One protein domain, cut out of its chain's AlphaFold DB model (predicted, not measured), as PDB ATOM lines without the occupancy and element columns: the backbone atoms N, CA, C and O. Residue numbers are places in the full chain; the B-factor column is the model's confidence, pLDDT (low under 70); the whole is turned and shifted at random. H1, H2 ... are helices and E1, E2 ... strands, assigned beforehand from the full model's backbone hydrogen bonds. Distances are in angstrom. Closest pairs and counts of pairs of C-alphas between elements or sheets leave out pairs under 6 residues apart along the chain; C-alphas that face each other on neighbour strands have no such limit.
ATOM      1  N   LEU A 273     185.412 190.661 181.618       92.56
ATOM      2  CA  LEU A 273     185.138 191.138 180.261       92.56
ATOM      3  C   LEU A 273     186.325 191.859 179.630       92.56
ATOM      4  O   LEU A 273     186.408 191.904 178.408       92.56
ATOM      5  N   ALA A 274     187.298 192.329 180.414       90.38
ATOM      6  CA  ALA A 274     188.506 192.944 179.863       90.38
ATOM      7  C   ALA A 274     189.354 191.966 179.025       90.38
ATOM      8  O   ALA A 274     190.187 192.390 178.229       90.38
ATOM      9  N   ALA A 275     189.158 190.655 179.205       87.44
ATOM     10  CA  ALA A 275     189.795 189.624 178.387       87.44
ATOM     11  C   ALA A 275     189.070 189.374 177.051       87.44
ATOM     12  O   ALA A 275     189.596 188.656 176.196       87.44
ATOM     13  N   VAL A 276     187.861 189.913 176.876       93.06
ATOM     14  CA  VAL A 276     187.045 189.738 175.675       93.06
ATOM     15  C   VAL A 276     187.408 190.840 174.673       93.06
ATOM     16  O   VAL A 276     187.208 192.017 174.971       93.06
ATOM     17  N   PRO A 277     187.942 190.507 173.485       93.12
ATOM     18  CA  PRO A 277     188.247 191.515 172.475       93.12
ATOM     19  C   PRO A 277     186.965 192.087 171.854       93.12
ATOM     20  O   PRO A 277     185.949 191.400 171.770       93.12
ATOM     21  N   GLU A 278     187.045 193.313 171.333       85.38
ATOM     22  CA  GLU A 278     185.919 194.040 170.718       85.38
ATOM     23  C   GLU A 278     185.239 193.261 169.571       85.38
ATOM     24  O   GLU A 278     184.028 193.328 169.403       85.38
ATOM     25  N   GLY A 279     185.997 192.446 168.829       82.69
ATOM     26  CA  GLY A 279     185.480 191.594 167.749       82.69
ATOM     27  C   GLY A 279     184.976 190.210 168.184       82.69
ATOM     28  O   GLY A 279     184.786 189.338 167.334       82.69
ATOM     29  N   ALA A 280     184.830 189.941 169.484       93.12
ATOM     30  CA  ALA A 280     184.325 188.653 169.947       93.12
ATOM     31  C   ALA A 280     182.851 188.468 169.560       93.12
ATOM     32  O   ALA A 280     181.997 189.301 169.851       93.12
ATOM     33  N   SER A 281     182.527 187.317 168.971       91.62
ATOM     34  CA  SER A 281     181.129 186.938 168.749       91.62
ATOM     35  C   SER A 281     180.439 186.691 170.092       91.62
ATOM     36  O   SER A 281     180.976 185.957 170.926       91.62
ATOM     37  N   VAL A 282     179.255 187.270 170.290       93.94
ATOM     38  CA  VAL A 282     178.443 187.103 171.501       93.94
ATOM     39  C   VAL A 282     177.138 186.389 171.170       93.94
ATOM     40  O   VAL A 282     176.530 186.617 170.126       93.94
ATOM     41  N   ARG A 283     176.693 185.510 172.065       93.69
ATOM     42  CA  ARG A 283     175.343 184.944 172.014       93.69
ATOM     43  C   ARG A 283     174.745 184.808 173.402       93.69
ATOM     44  O   ARG A 283     175.430 184.402 174.340       93.69
ATOM     45  N   THR A 284     173.444 185.042 173.501       92.88
ATOM     46  CA  THR A 284     172.658 184.700 174.689       92.88
ATOM     47  C   THR A 284     172.508 183.183 174.786       92.88
ATOM     48  O   THR A 284     172.250 182.495 173.792       92.88
ATOM     49  N   LEU A 285     172.700 182.640 175.986       89.94
ATOM     50  CA  LEU A 285     172.474 181.225 176.251       89.94
ATOM     51  C   LEU A 285     170.974 180.941 176.295       89.94
ATOM     52  O   LEU A 285     170.200 181.694 176.881       89.94
ATOM     53  N   ARG A 286     170.567 179.825 175.685       88.06
ATOM     54  CA  ARG A 286     169.201 179.325 175.830       88.06
ATOM     55  C   ARG A 286     169.026 178.782 177.255       88.06
ATOM     56  O   ARG A 286     169.907 178.033 177.682       88.06
ATOM     57  N   PRO A 287     167.929 179.122 177.954       88.50
ATOM     58  CA  PRO A 287     167.617 178.528 179.247       88.50
ATOM     59  C   PRO A 287     167.577 177.001 179.151       88.50
ATOM     60  O   PRO A 287     167.015 176.456 178.195       88.50
ATOM     61  N   ASP A 288     168.178 176.315 180.120       82.38
ATOM     62  CA  ASP A 288     168.159 174.854 180.147       82.38
ATOM     63  C   ASP A 288     166.789 174.346 180.642       82.38
ATOM     64  O   ASP A 288     166.397 174.657 181.773       82.38
ATOM     65  N   PRO A 289     166.047 173.550 179.850       85.19
ATOM     66  CA  PRO A 289     164.715 173.080 180.232       85.19
ATOM     67  C   PRO A 289     164.720 172.119 181.434       85.19
ATOM     68  O   PRO A 289     163.673 171.900 182.035       85.19
ATOM     69  N   ASN A 290     165.874 171.560 181.806       86.75
ATOM     70  CA  ASN A 290     166.031 170.604 182.903       86.75
ATOM     71  C   ASN A 290     166.532 171.258 184.201       86.75
ATOM     72  O   ASN A 290     166.988 170.563 185.108       86.75
ATOM     73  N   GLY A 291     166.453 172.588 184.304       81.25
ATOM     74  CA  GLY A 291     166.811 173.318 185.522       81.25
ATOM     75  C   GLY A 291     168.291 173.681 185.633       81.25
ATOM     76  O   GLY A 291     168.731 174.067 186.714       81.25
ATOM     77  N   GLY A 292     169.052 173.581 184.537       88.88
ATOM     78  CA  GLY A 292     170.418 174.099 184.453       88.88
ATOM     79  C   GLY A 292     170.474 175.632 184.543       88.88
ATOM     80  O   GLY A 292     169.515 176.283 184.966       88.88
ATOM     81  N   ALA A 293     171.573 176.253 184.114       90.19
ATOM     82  CA  ALA A 293     171.639 177.715 184.049       90.19
ATOM     83  C   ALA A 293     170.507 178.303 183.172       90.19
ATOM     84  O   ALA A 293     170.341 177.939 182.007       90.19
ATOM     85  N   GLN A 294     169.729 179.229 183.738       93.19
ATOM     86  CA  GLN A 294     168.553 179.816 183.073       93.19
ATOM     87  C   GLN A 294     168.858 181.115 182.319       93.19
ATOM     88  O   GLN A 294     168.079 181.547 181.477       93.19
ATOM     89  N   VAL A 295     169.986 181.753 182.627       93.94
ATOM     90  CA  VAL A 295     170.430 183.010 182.019       93.94
ATOM     91  C   VAL A 295     171.934 182.965 181.806       93.94
ATOM     92  O   VAL A 295     172.658 182.361 182.602       93.94
ATOM     93  N   GLY A 296     172.413 183.632 180.764       95.31
ATOM     94  CA  GLY A 296     173.839 183.803 180.536       95.31
ATOM     95  C   GLY A 296     174.170 184.220 179.114       95.31
ATOM     96  O   GLY A 296     173.306 184.273 178.240       95.31
ATOM     97  N   VAL A 297     175.451 184.472 178.893       96.69
ATOM     98  CA  VAL A 297     176.032 184.812 177.595       96.69
ATOM     99  C   VAL A 297     177.301 184.003 177.358       96.69
ATOM    100  O   VAL A 297     177.992 183.573 178.285       96.69
ATOM    101  N   GLU A 298     177.615 183.779 176.092       97.19
ATOM    102  CA  GLU A 298     178.886 183.214 175.663       97.19
ATOM    103  C   GLU A 298     179.544 184.152 174.662       97.19
ATOM    104  O   GLU A 298     178.960 184.472 173.628       97.19
ATOM    105  N   PHE A 299     180.775 184.541 174.972       97.19
ATOM    106  CA  PHE A 299     181.688 185.220 174.069       97.19
ATOM    107  C   PHE A 299     182.623 184.190 173.444       97.19
ATOM    108  O   PHE A 299     183.096 183.279 174.129       97.19
ATOM    109  N   LYS A 300     182.916 184.332 172.154       96.19
ATOM    110  CA  LYS A 300     183.819 183.448 171.414       96.19
ATOM    111  C   LYS A 300     184.707 184.249 170.465       96.19
ATOM    112  O   LYS A 300     184.202 185.042 169.672       96.19
ATOM    113  N   TRP A 301     186.009 183.975 170.501       97.12
ATOM    114  CA  TRP A 301     187.022 184.582 169.629       97.12
ATOM    115  C   TRP A 301     188.184 183.611 169.356       97.12
ATOM    116  O   TRP A 301     188.205 182.495 169.883       97.12
ATOM    117  N   LEU A 302     189.137 184.015 168.516       92.81
ATOM    118  CA  LEU A 302     190.416 183.324 168.320       92.81
ATOM    119  C   LEU A 302     191.515 184.091 169.063       92.81
ATOM    120  O   LEU A 302     191.576 185.315 168.957       92.81
ATOM    121  N   ASN A 303     192.368 183.395 169.816       91.38
ATOM    122  CA  ASN A 303     193.558 184.017 170.401       91.38
ATOM    123  C   ASN A 303     194.678 184.187 169.359       91.38
ATOM    124  O   ASN A 303     194.575 183.714 168.229       91.38
ATOM    125  N   GLU A 304     195.775 184.829 169.764       88.12
ATOM    126  CA  GLU A 304     196.959 185.079 168.924       88.12
ATOM    127  C   GLU A 304     197.589 183.802 168.342       88.12
ATOM    128  O   GLU A 304     198.247 183.854 167.310       88.12
ATOM    129  N   ASN A 305     197.352 182.649 168.973       89.69
ATOM    130  CA  ASN A 305     197.841 181.344 168.527       89.69
ATOM    131  C   ASN A 305     196.824 180.598 167.638       89.69
ATOM    132  O   ASN A 305     196.946 179.386 167.466       89.69
ATOM    133  N   GLY A 306     195.770 181.268 167.160       90.69
ATOM    134  CA  GLY A 306     194.715 180.662 166.337       90.69
ATOM    135  C   GLY A 306     193.778 179.712 167.096       90.69
ATOM    136  O   GLY A 306     192.968 179.008 166.498       90.69
ATOM    137  N   GLN A 307     193.848 179.661 168.429       94.81
ATOM    138  CA  GLN A 307     193.005 178.772 169.227       94.81
ATOM    139  C   GLN A 307     191.669 179.441 169.537       94.81
ATOM    140  O   GLN A 307     191.616 180.597 169.957       94.81
ATOM    141  N   THR A 308     190.575 178.685 169.426       96.31
ATOM    142  CA  THR A 308     189.265 179.157 169.893       96.31
ATOM    143  C   THR A 308     189.279 179.368 171.402       96.31
ATOM    144  O   THR A 308     189.544 178.429 172.161       96.31
ATOM    145  N   VAL A 309     188.910 180.577 171.817       97.50
ATOM    146  CA  VAL A 309     188.622 180.933 173.200       97.50
ATOM    147  C   VAL A 309     187.125 181.158 173.368       97.50
ATOM    148  O   VAL A 309     186.470 181.728 172.493       97.50
ATOM    149  N   ARG A 310     186.569 180.677 174.480       98.06
ATOM    150  CA  ARG A 310     185.189 180.949 174.886       98.06
ATOM    151  C   ARG A 310     185.163 181.438 176.320       98.06
ATOM    152  O   ARG A 310     185.667 180.736 177.192       98.06
ATOM    153  N   LEU A 311     184.526 182.577 176.564       97.44
ATOM    154  CA  LEU A 311     184.130 182.999 177.902       97.44
ATOM    155  C   LEU A 311     182.628 182.790 178.014       97.44
ATOM    156  O   LEU A 311     181.855 183.437 177.316       97.44
ATOM    157  N   ARG A 312     182.208 181.865 178.871       97.25
ATOM    158  CA  ARG A 312     180.792 181.631 179.147       97.25
ATOM    159  C   ARG A 312     180.480 182.133 180.539       97.25
ATOM    160  O   ARG A 312     181.015 181.579 181.491       97.25
ATOM    161  N   ALA A 313     179.601 183.119 180.642       97.12
ATOM    162  CA  ALA A 313     179.146 183.673 181.904       97.12
ATOM    163  C   ALA A 313     177.653 183.372 182.074       97.12
ATOM    164  O   ALA A 313     176.873 183.552 181.140       97.12
ATOM    165  N   HIS A 314     177.252 182.851 183.227       96.81
ATOM    166  CA  HIS A 314     175.869 182.453 183.469       96.81
ATOM    167  C   HIS A 314     175.459 182.639 184.927       96.81
ATOM    168  O   HIS A 314     176.299 182.703 185.824       96.81
ATOM    169  N   GLY A 315     174.148 182.731 185.154       95.69
ATOM    170  CA  GLY A 315     173.575 182.718 186.499       95.69
ATOM    171  C   GLY A 315     173.750 181.364 187.201       95.69
ATOM    172  O   GLY A 315     174.327 180.441 186.618       95.69
ATOM    173  N   PRO A 316     173.229 181.224 188.431       94.56
ATOM    174  CA  PRO A 316     173.237 179.952 189.145       94.56
ATOM    175  C   PRO A 316     172.660 178.809 188.301       94.56
ATOM    176  O   PRO A 316     171.657 178.978 187.603       94.56
ATOM    177  N   ASP A 317     173.302 177.652 188.382       93.44
ATOM    178  CA  ASP A 317     172.893 176.412 187.736       93.44
ATOM    179  C   ASP A 317     172.187 175.517 188.763       93.44
ATOM    180  O   ASP A 317     172.803 175.054 189.726       93.44
ATOM    181  N   GLY A 318     170.887 175.279 188.568       89.94
ATOM    182  CA  GLY A 318     170.070 174.481 189.485       89.94
ATOM    183  C   GLY A 318     170.363 172.978 189.447       89.94
ATOM    184  O   GLY A 318     169.898 172.252 190.324       89.94
ATOM    185  N   THR A 319     171.148 172.506 188.476       91.75
ATOM    186  CA  THR A 319     171.605 171.109 188.379       91.75
ATOM    187  C   THR A 319     173.010 170.902 188.938       91.75
ATOM    188  O   THR A 319     173.456 169.761 189.084       91.75
ATOM    189  N   ALA A 320     173.722 171.985 189.262       92.50
ATOM    190  CA  ALA A 320     175.066 171.893 189.802       92.50
ATOM    191  C   ALA A 320     175.063 171.307 191.231       92.50
ATOM    192  O   ALA A 320     174.122 171.529 191.998       92.50
ATOM    193  N   PRO A 321     176.125 170.578 191.634       91.94
ATOM    194  CA  PRO A 321     176.221 170.021 192.979       91.94
ATOM    195  C   PRO A 321     176.056 171.099 194.067       91.94
ATOM    196  O   PRO A 321     176.666 172.170 193.947       91.94
ATOM    197  N   PRO A 322     175.292 170.838 195.146       93.19
ATOM    198  CA  PRO A 322     175.148 171.780 196.251       93.19
ATOM    199  C   PRO A 322     176.501 172.220 196.821       93.19
ATOM    200  O   PRO A 322     177.383 171.395 197.053       93.19
ATOM    201  N   GLY A 323     176.664 173.526 197.045       91.50
ATOM    202  CA  GLY A 323     177.910 174.121 197.545       91.50
ATOM    203  C   GLY A 323     178.988 174.368 196.483       91.50
ATOM    204  O   GLY A 323     180.027 174.933 196.809       91.50
ATOM    205  N   SER A 324     178.756 173.989 195.221       95.19
ATOM    206  CA  SER A 324     179.629 174.384 194.110       95.19
ATOM    207  C   SER A 324     179.479 175.871 193.772       95.19
ATOM    208  O   SER A 324     178.442 176.487 194.035       95.19
ATOM    209  N   ASN A 325     180.494 176.445 193.128       95.50
ATOM    210  CA  ASN A 325     180.462 177.824 192.641       95.50
ATOM    211  C   ASN A 325     179.280 178.032 191.685       95.50
ATOM    212  O   ASN A 325     178.532 178.996 191.826       95.50
ATOM    213  N   ALA A 326     179.069 177.082 190.766       94.44
ATOM    214  CA  ALA A 326     177.987 177.122 189.786       94.44
ATOM    215  C   ALA A 326     176.589 177.082 190.426       94.44
ATOM    216  O   ALA A 326     175.675 177.711 189.904       94.44
ATOM    217  N   ALA A 327     176.418 176.393 191.560       95.19
ATOM    218  CA  ALA A 327     175.152 176.382 192.298       95.19
ATOM    219  C   ALA A 327     174.929 177.661 193.130       95.19
ATOM    220  O   ALA A 327     173.793 178.017 193.433       95.19
ATOM    221  N   SER A 328     176.008 178.339 193.532       92.81
ATOM    222  CA  SER A 328     175.962 179.378 194.571       92.81
ATOM    223  C   SER A 328     175.721 180.791 194.036       92.81
ATOM    224  O   SER A 328     175.288 181.663 194.789       92.81
ATOM    225  N   GLY A 329     175.998 181.052 192.758       93.56
ATOM    226  CA  GLY A 329     175.919 182.405 192.220       93.56
ATOM    227  C   GLY A 329     176.195 182.494 190.721       93.56
ATOM    228  O   GLY A 329     176.390 181.478 190.055       93.56
ATOM    229  N   PRO A 330     176.214 183.722 190.173       96.31
ATOM    230  CA  PRO A 330     176.733 183.966 188.841       96.31
ATOM    231  C   PRO A 330     178.195 183.521 188.741       96.31
ATOM    232  O   PRO A 330     179.009 183.825 189.612       96.31
ATOM    233  N   THR A 331     178.528 182.811 187.671       97.00
ATOM    234  CA  THR A 331     179.883 182.318 187.414       97.00
ATOM    235  C   THR A 331     180.273 182.557 185.968       97.00
ATOM    236  O   THR A 331     179.425 182.776 185.101       97.00
ATOM    237  N   TYR A 332     181.570 182.490 185.698       97.19
ATOM    238  CA  TYR A 332     182.094 182.394 184.351       97.19
ATOM    239  C   TYR A 332     183.108 181.261 184.224       97.19
ATOM    240  O   TYR A 332     183.686 180.783 185.197       97.19
ATOM    241  N   ARG A 333     183.305 180.813 182.987       96.25
ATOM    242  CA  ARG A 333     184.311 179.825 182.606       96.25
ATOM    243  C   ARG A 333     185.043 180.299 181.374       96.25
ATOM    244  O   ARG A 333     184.405 180.794 180.443       96.25
ATOM    245  N   ILE A 334     186.348 180.062 181.335       96.81
ATOM    246  CA  ILE A 334     187.173 180.328 180.159       96.81
ATOM    247  C   ILE A 334     187.635 178.992 179.581       96.81
ATOM    248  O   ILE A 334     188.242 178.175 180.272       96.81
ATOM    249  N   GLN A 335     187.340 178.765 178.303       97.62
ATOM    250  CA  GLN A 335     187.802 177.607 177.550       97.62
ATOM    251  C   GLN A 335     188.787 178.052 176.468       97.62
ATOM    252  O   GLN A 335     188.430 178.895 175.656       97.62
ATOM    253  N   ILE A 336     189.980 177.458 176.403       96.44
ATOM    254  CA  ILE A 336     191.023 177.741 175.404       96.44
ATOM    255  C   ILE A 336     191.379 176.437 174.692       96.44
ATOM    256  O   ILE A 336     191.845 175.488 175.324       96.44
ATOM    257  N   GLY A 337     191.127 176.345 173.383       93.75
ATOM    258  CA  GLY A 337     191.464 175.151 172.594       93.75
ATOM    259  C   GLY A 337     190.844 173.853 173.140       93.75
ATOM    260  O   GLY A 337     191.436 172.782 173.041       93.75
ATOM    261  N   GLY A 338     189.676 173.946 173.786       93.19
ATOM    262  CA  GLY A 338     188.985 172.815 174.416       93.19
ATOM    263  C   GLY A 338     189.378 172.517 175.870       93.19
ATOM    264  O   GLY A 338     188.726 171.677 176.491       93.19
ATOM    265  N   ARG A 339     190.386 173.202 176.421       96.88
ATOM    266  CA  ARG A 339     190.817 173.123 177.829       96.88
ATOM    267  C   ARG A 339     190.175 174.224 178.661       96.88
ATOM    268  O   ARG A 339     189.820 175.251 178.098       96.88
ATOM    269  N   TYR A 340     190.037 174.033 179.966       97.62
ATOM    270  CA  TYR A 340     189.354 174.974 180.858       97.62
ATOM    271  C   TYR A 340     190.332 175.630 181.819       97.62
ATOM    272  O   TYR A 340     191.124 174.929 182.438       97.62
ATOM    273  N   LEU A 341     190.278 176.952 181.920       96.12
ATOM    274  CA  LEU A 341     191.120 177.744 182.809       96.12
ATOM    275  C   LEU A 341     190.419 177.924 184.163       96.12
ATOM    276  O   LEU A 341     189.217 178.201 184.184       96.12
ATOM    277  N   ASP A 342     191.146 177.770 185.266       95.81
ATOM    278  CA  ASP A 342     190.688 178.186 186.598       95.81
ATOM    279  C   ASP A 342     191.117 179.627 186.941       95.81
ATOM    280  O   ASP A 342     191.697 180.340 186.118       95.81
ATOM    281  N   ALA A 343     190.785 180.080 188.151       91.94
ATOM    282  CA  ALA A 343     191.106 181.429 188.614       91.94
ATOM    283  C   ALA A 343     192.615 181.637 188.846       91.94
ATOM    284  O   ALA A 343     193.115 182.760 188.749       91.94
ATOM    285  N   GLU A 344     193.345 180.561 189.132       91.81
ATOM    286  CA  GLU A 344     194.786 180.542 189.369       91.81
ATOM    287  C   GLU A 344     195.604 180.494 188.064       91.81
ATOM    288  O   GLU A 344     196.815 180.723 188.082       91.81
ATOM    289  N   GLY A 345     194.947 180.247 186.928       90.12
ATOM    290  CA  GLY A 345     195.549 180.182 185.598       90.12
ATOM    291  C   GLY A 345     195.979 178.775 185.166       90.12
ATOM    292  O   GLY A 345     196.663 178.633 184.149       90.12
ATOM    293  N   ALA A 346     195.595 177.728 185.896       95.62
ATOM    294  CA  ALA A 346     195.824 176.347 185.498       95.62
ATOM    295  C   ALA A 346     194.826 175.907 184.416       95.62
ATOM    296  O   ALA A 346     193.639 176.230 184.448       95.62
ATOM    297  N   LEU A 347     195.321 175.143 183.436       96.12
ATOM    298  CA  LEU A 347     194.519 174.610 182.334       96.12
ATOM    299  C   LEU A 347     194.201 173.128 182.541       96.12
ATOM    300  O   LEU A 347     195.095 172.283 182.549       96.12
ATOM    301  N   TYR A 348     192.913 172.813 182.574       97.12
ATOM    302  CA  TYR A 348     192.379 171.466 182.720       97.12
ATOM    303  C   TYR A 348     191.929 170.873 181.381       97.12
ATOM    304  O   TYR A 348     191.469 171.597 180.493       97.12
ATOM    305  N   PRO A 349     192.046 169.548 181.198       96.56
ATOM    306  CA  PRO A 349     191.708 168.889 179.944       96.56
ATOM    307  C   PRO A 349     190.212 168.956 179.601       96.56
ATOM    308  O   PRO A 349     189.335 169.166 180.442       96.56
ATOM    309  N   ARG A 350     189.906 168.712 178.323       94.31
ATOM    310  CA  ARG A 350     188.527 168.552 177.857       94.31
ATOM    311  C   ARG A 350     187.865 167.378 178.583       94.31
ATOM    312  O   ARG A 350     188.463 166.312 178.718       94.31
ATOM    313  N   GLY A 351     186.610 167.566 178.983       92.44
ATOM    314  CA  GLY A 351     185.828 166.544 179.684       92.44
ATOM    315  C   GLY A 351     185.917 166.607 181.208       92.44
ATOM    316  O   GLY A 351     185.228 165.823 181.848       92.44
ATOM    317  N   VAL A 352     186.664 167.559 181.784       96.81
ATOM    318  CA  VAL A 352     186.820 167.699 183.246       96.81
ATOM    319  C   VAL A 352     185.497 167.821 184.015       96.81
ATOM    320  O   VAL A 352     185.395 167.345 185.138       96.81
ATOM    321  N   HIS A 353     184.447 168.368 183.390       93.31
ATOM    322  CA  HIS A 353     183.105 168.500 183.979       93.31
ATOM    323  C   HIS A 353     182.179 167.297 183.766       93.31
ATOM    324  O   HIS A 353     181.095 167.280 184.337       93.31
ATOM    325  N   ASN A 354     182.537 166.339 182.907       93.06
ATOM    326  CA  ASN A 354     181.659 165.225 182.540       93.06
ATOM    327  C   ASN A 354     181.968 163.999 183.413       93.06
ATOM    328  O   ASN A 354     183.027 163.415 183.197       93.06
ATOM    329  N   PRO A 355     181.055 163.543 184.295       93.06
ATOM    330  CA  PRO A 355     181.272 162.385 185.171       93.06
ATOM    331  C   PRO A 355     181.649 161.085 184.452       93.06
ATOM    332  O   PRO A 355     182.271 160.210 185.044       93.06
ATOM    333  N   ASN A 356     181.297 160.960 183.171       95.44
ATOM    334  CA  ASN A 356     181.607 159.790 182.348       95.44
ATOM    335  C   ASN A 356     182.952 159.908 181.605       95.44
ATOM    336  O   ASN A 356     183.302 159.033 180.814       95.44
ATOM    337  N   SER A 357     183.690 161.007 181.779       95.62
ATOM    338  CA  SER A 357     184.987 161.217 181.136       95.62
ATOM    339  C   SER A 357     186.120 160.601 181.963       95.62
ATOM    340  O   SER A 357     186.122 160.757 183.181       95.62
ATOM    341  N   PRO A 358     187.160 160.018 181.335       96.19
ATOM    342  CA  PRO A 358     188.384 159.639 182.051       96.19
ATOM    343  C   PRO A 358     189.128 160.843 182.650       96.19
ATOM    344  O   PRO A 358     189.986 160.665 183.507       96.19
ATOM    345  N   ASN A 359     188.803 162.061 182.205       96.62
ATOM    346  CA  ASN A 359     189.368 163.308 182.711       96.62
ATOM    347  C   ASN A 359     188.497 163.960 183.794       96.62
ATOM    348  O   ASN A 359     188.780 165.098 184.166       96.62
ATOM    349  N   TYR A 360     187.412 163.308 184.229       97.19
ATOM    350  CA  TYR A 360     186.505 163.883 185.213       97.19
ATOM    351  C   TYR A 360     187.233 164.167 186.521       97.19
ATOM    352  O   TYR A 360     187.800 163.266 187.138       97.19
ATOM    353  N   ASP A 361     187.164 165.416 186.957       97.31
ATOM    354  CA  ASP A 361     187.657 165.835 188.258       97.31
ATOM    355  C   ASP A 361     186.656 166.854 188.819       97.31
ATOM    356  O   ASP A 361     186.566 167.970 188.301       97.31
ATOM    357  N   PRO A 362     185.869 166.500 189.851       95.38
ATOM    358  CA  PRO A 362     184.855 167.390 190.404       95.38
ATOM    359  C   PRO A 362     185.450 168.647 191.054       95.38
ATOM    360  O   PRO A 362     184.795 169.690 191.054       95.38
ATOM    361  N   ALA A 363     186.677 168.582 191.580       96.50
ATOM    362  CA  ALA A 363     187.340 169.738 192.172       96.50
ATOM    363  C   ALA A 363     187.762 170.724 191.078       96.50
ATOM    364  O   ALA A 363     187.450 171.910 191.173       96.50
ATOM    365  N   ALA A 364     188.371 170.223 190.002       96.38
ATOM    366  CA  ALA A 364     188.718 171.031 188.835       96.38
ATOM    367  C   ALA A 364     187.479 171.546 188.080       96.38
ATOM    368  O   ALA A 364     187.433 172.678 187.589       96.38
ATOM    369  N   ALA A 365     186.422 170.735 188.006       95.75
ATOM    370  CA  ALA A 365     185.141 171.152 187.462       95.75
ATOM    371  C   ALA A 365     184.584 172.349 188.242       95.75
ATOM    372  O   ALA A 365     184.087 173.286 187.624       95.75
ATOM    373  N   ASN A 366     184.695 172.346 189.573       97.25
ATOM    374  CA  ASN A 366     184.281 173.468 190.406       97.25
ATOM    375  C   ASN A 366     185.221 174.682 190.286       97.25
ATOM    376  O   ASN A 366     184.728 175.793 190.121       97.25
ATOM    377  N   SER A 367     186.546 174.490 190.323       96.25
ATOM    378  CA  SER A 367     187.522 175.596 190.259       96.25
ATOM    379  C   SER A 367     187.455 176.367 188.942       96.25
ATOM    380  O   SER A 367     187.600 177.585 188.919       96.25
ATOM    381  N   THR A 368     187.157 175.671 187.844       96.62
ATOM    382  CA  THR A 368     186.985 176.294 186.526       96.62
ATOM    383  C   THR A 368     185.671 177.062 186.383       96.62
ATOM    384  O   THR A 368     185.585 177.889 185.480       96.62
ATOM    385  N   HIS A 369     184.666 176.841 187.246       96.94
ATOM    386  CA  HIS A 369     183.502 177.727 187.393       96.94
ATOM    387  C   HIS A 369     183.854 178.852 188.364       96.94
ATOM    388  O   HIS A 369     183.651 178.745 189.572       96.94
ATOM    389  N   ILE A 370     184.399 179.933 187.827       96.56
ATOM    390  CA  ILE A 370     184.925 181.043 188.610       96.56
ATOM    391  C   ILE A 370     183.759 181.961 189.008       96.56
ATOM    392  O   ILE A 370     182.975 182.344 188.135       96.56
ATOM    393  N   PRO A 371     183.597 182.319 190.294       96.62
ATOM    394  CA  PRO A 371     182.577 183.273 190.719       96.62
ATOM    395  C   PRO A 371     182.694 184.610 189.984       96.62
ATOM    396  O   PRO A 371     183.788 185.154 189.839       96.62
ATOM    397  N   TRP A 372     181.563 185.147 189.530       95.38
ATOM    398  CA  TRP A 372     181.531 186.480 188.938       95.38
ATOM    399  C   TRP A 372     181.763 187.548 190.024       95.38
ATOM    400  O   TRP A 372     181.110 187.481 191.072       95.38
TER     401      TRP A 372
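AT A GLANCE: This is residues 273 to 372 of the 382 residues of an uncharacterized protein of Nocardia uniformis (UniProt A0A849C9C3). With little regular structure, the domain is one twisted sheet of five strands, grazed by two short helices, with long loops around it. The printed part has 100 residues, with named elements in the order E1 E2 E3 H1 E4 E5 H2; the sheet, E1 E2 E3 E4 E5, is antiparallel. The class is mixed, with 37 residues in named elements; the whole is compact, radius of gyration of the C-alphas 13.3 A, spans 37 by 29 by 22 A.

HOW THE PARTS SIT: E1, residues 281 to 284, E2, 296 to 302, and E3, 308 to 314, form two hairpins in a meander, each strand the antiparallel neighbour of the one before; within hydrogen-bond range are N 283 and O 298, 2.9 A, and N 299 and O 311, 2.8 A. E4, 331 to 336, is antiparallel to E3, with N 312 and O 333 at 2.9 A, and forms a hairpin with E5, 339 to 341, with N 341 and O 334 at 2.9 A. H1, 325 to 328, and H2, 362 to 367, only just touch, with 3 pairs of C-alphas within 8 A, the closest those of Asn 325 and Asn 366, 6.2 A. In H2 every O i to N i+4 pair is within range; H1 is too short for one.

IN THESE COORDINATES: E2 is 20.6 A long, E3 19.4 A. E1 begins at C-alpha 281 (181.129, 186.938, 168.749); H2 ends at C-alpha 367 (187.522, 175.596, 190.259).

THE WHOLE: The printed part has no cut; the links E1 to E2 and E5 to H2 are long. No printed residue is under 70.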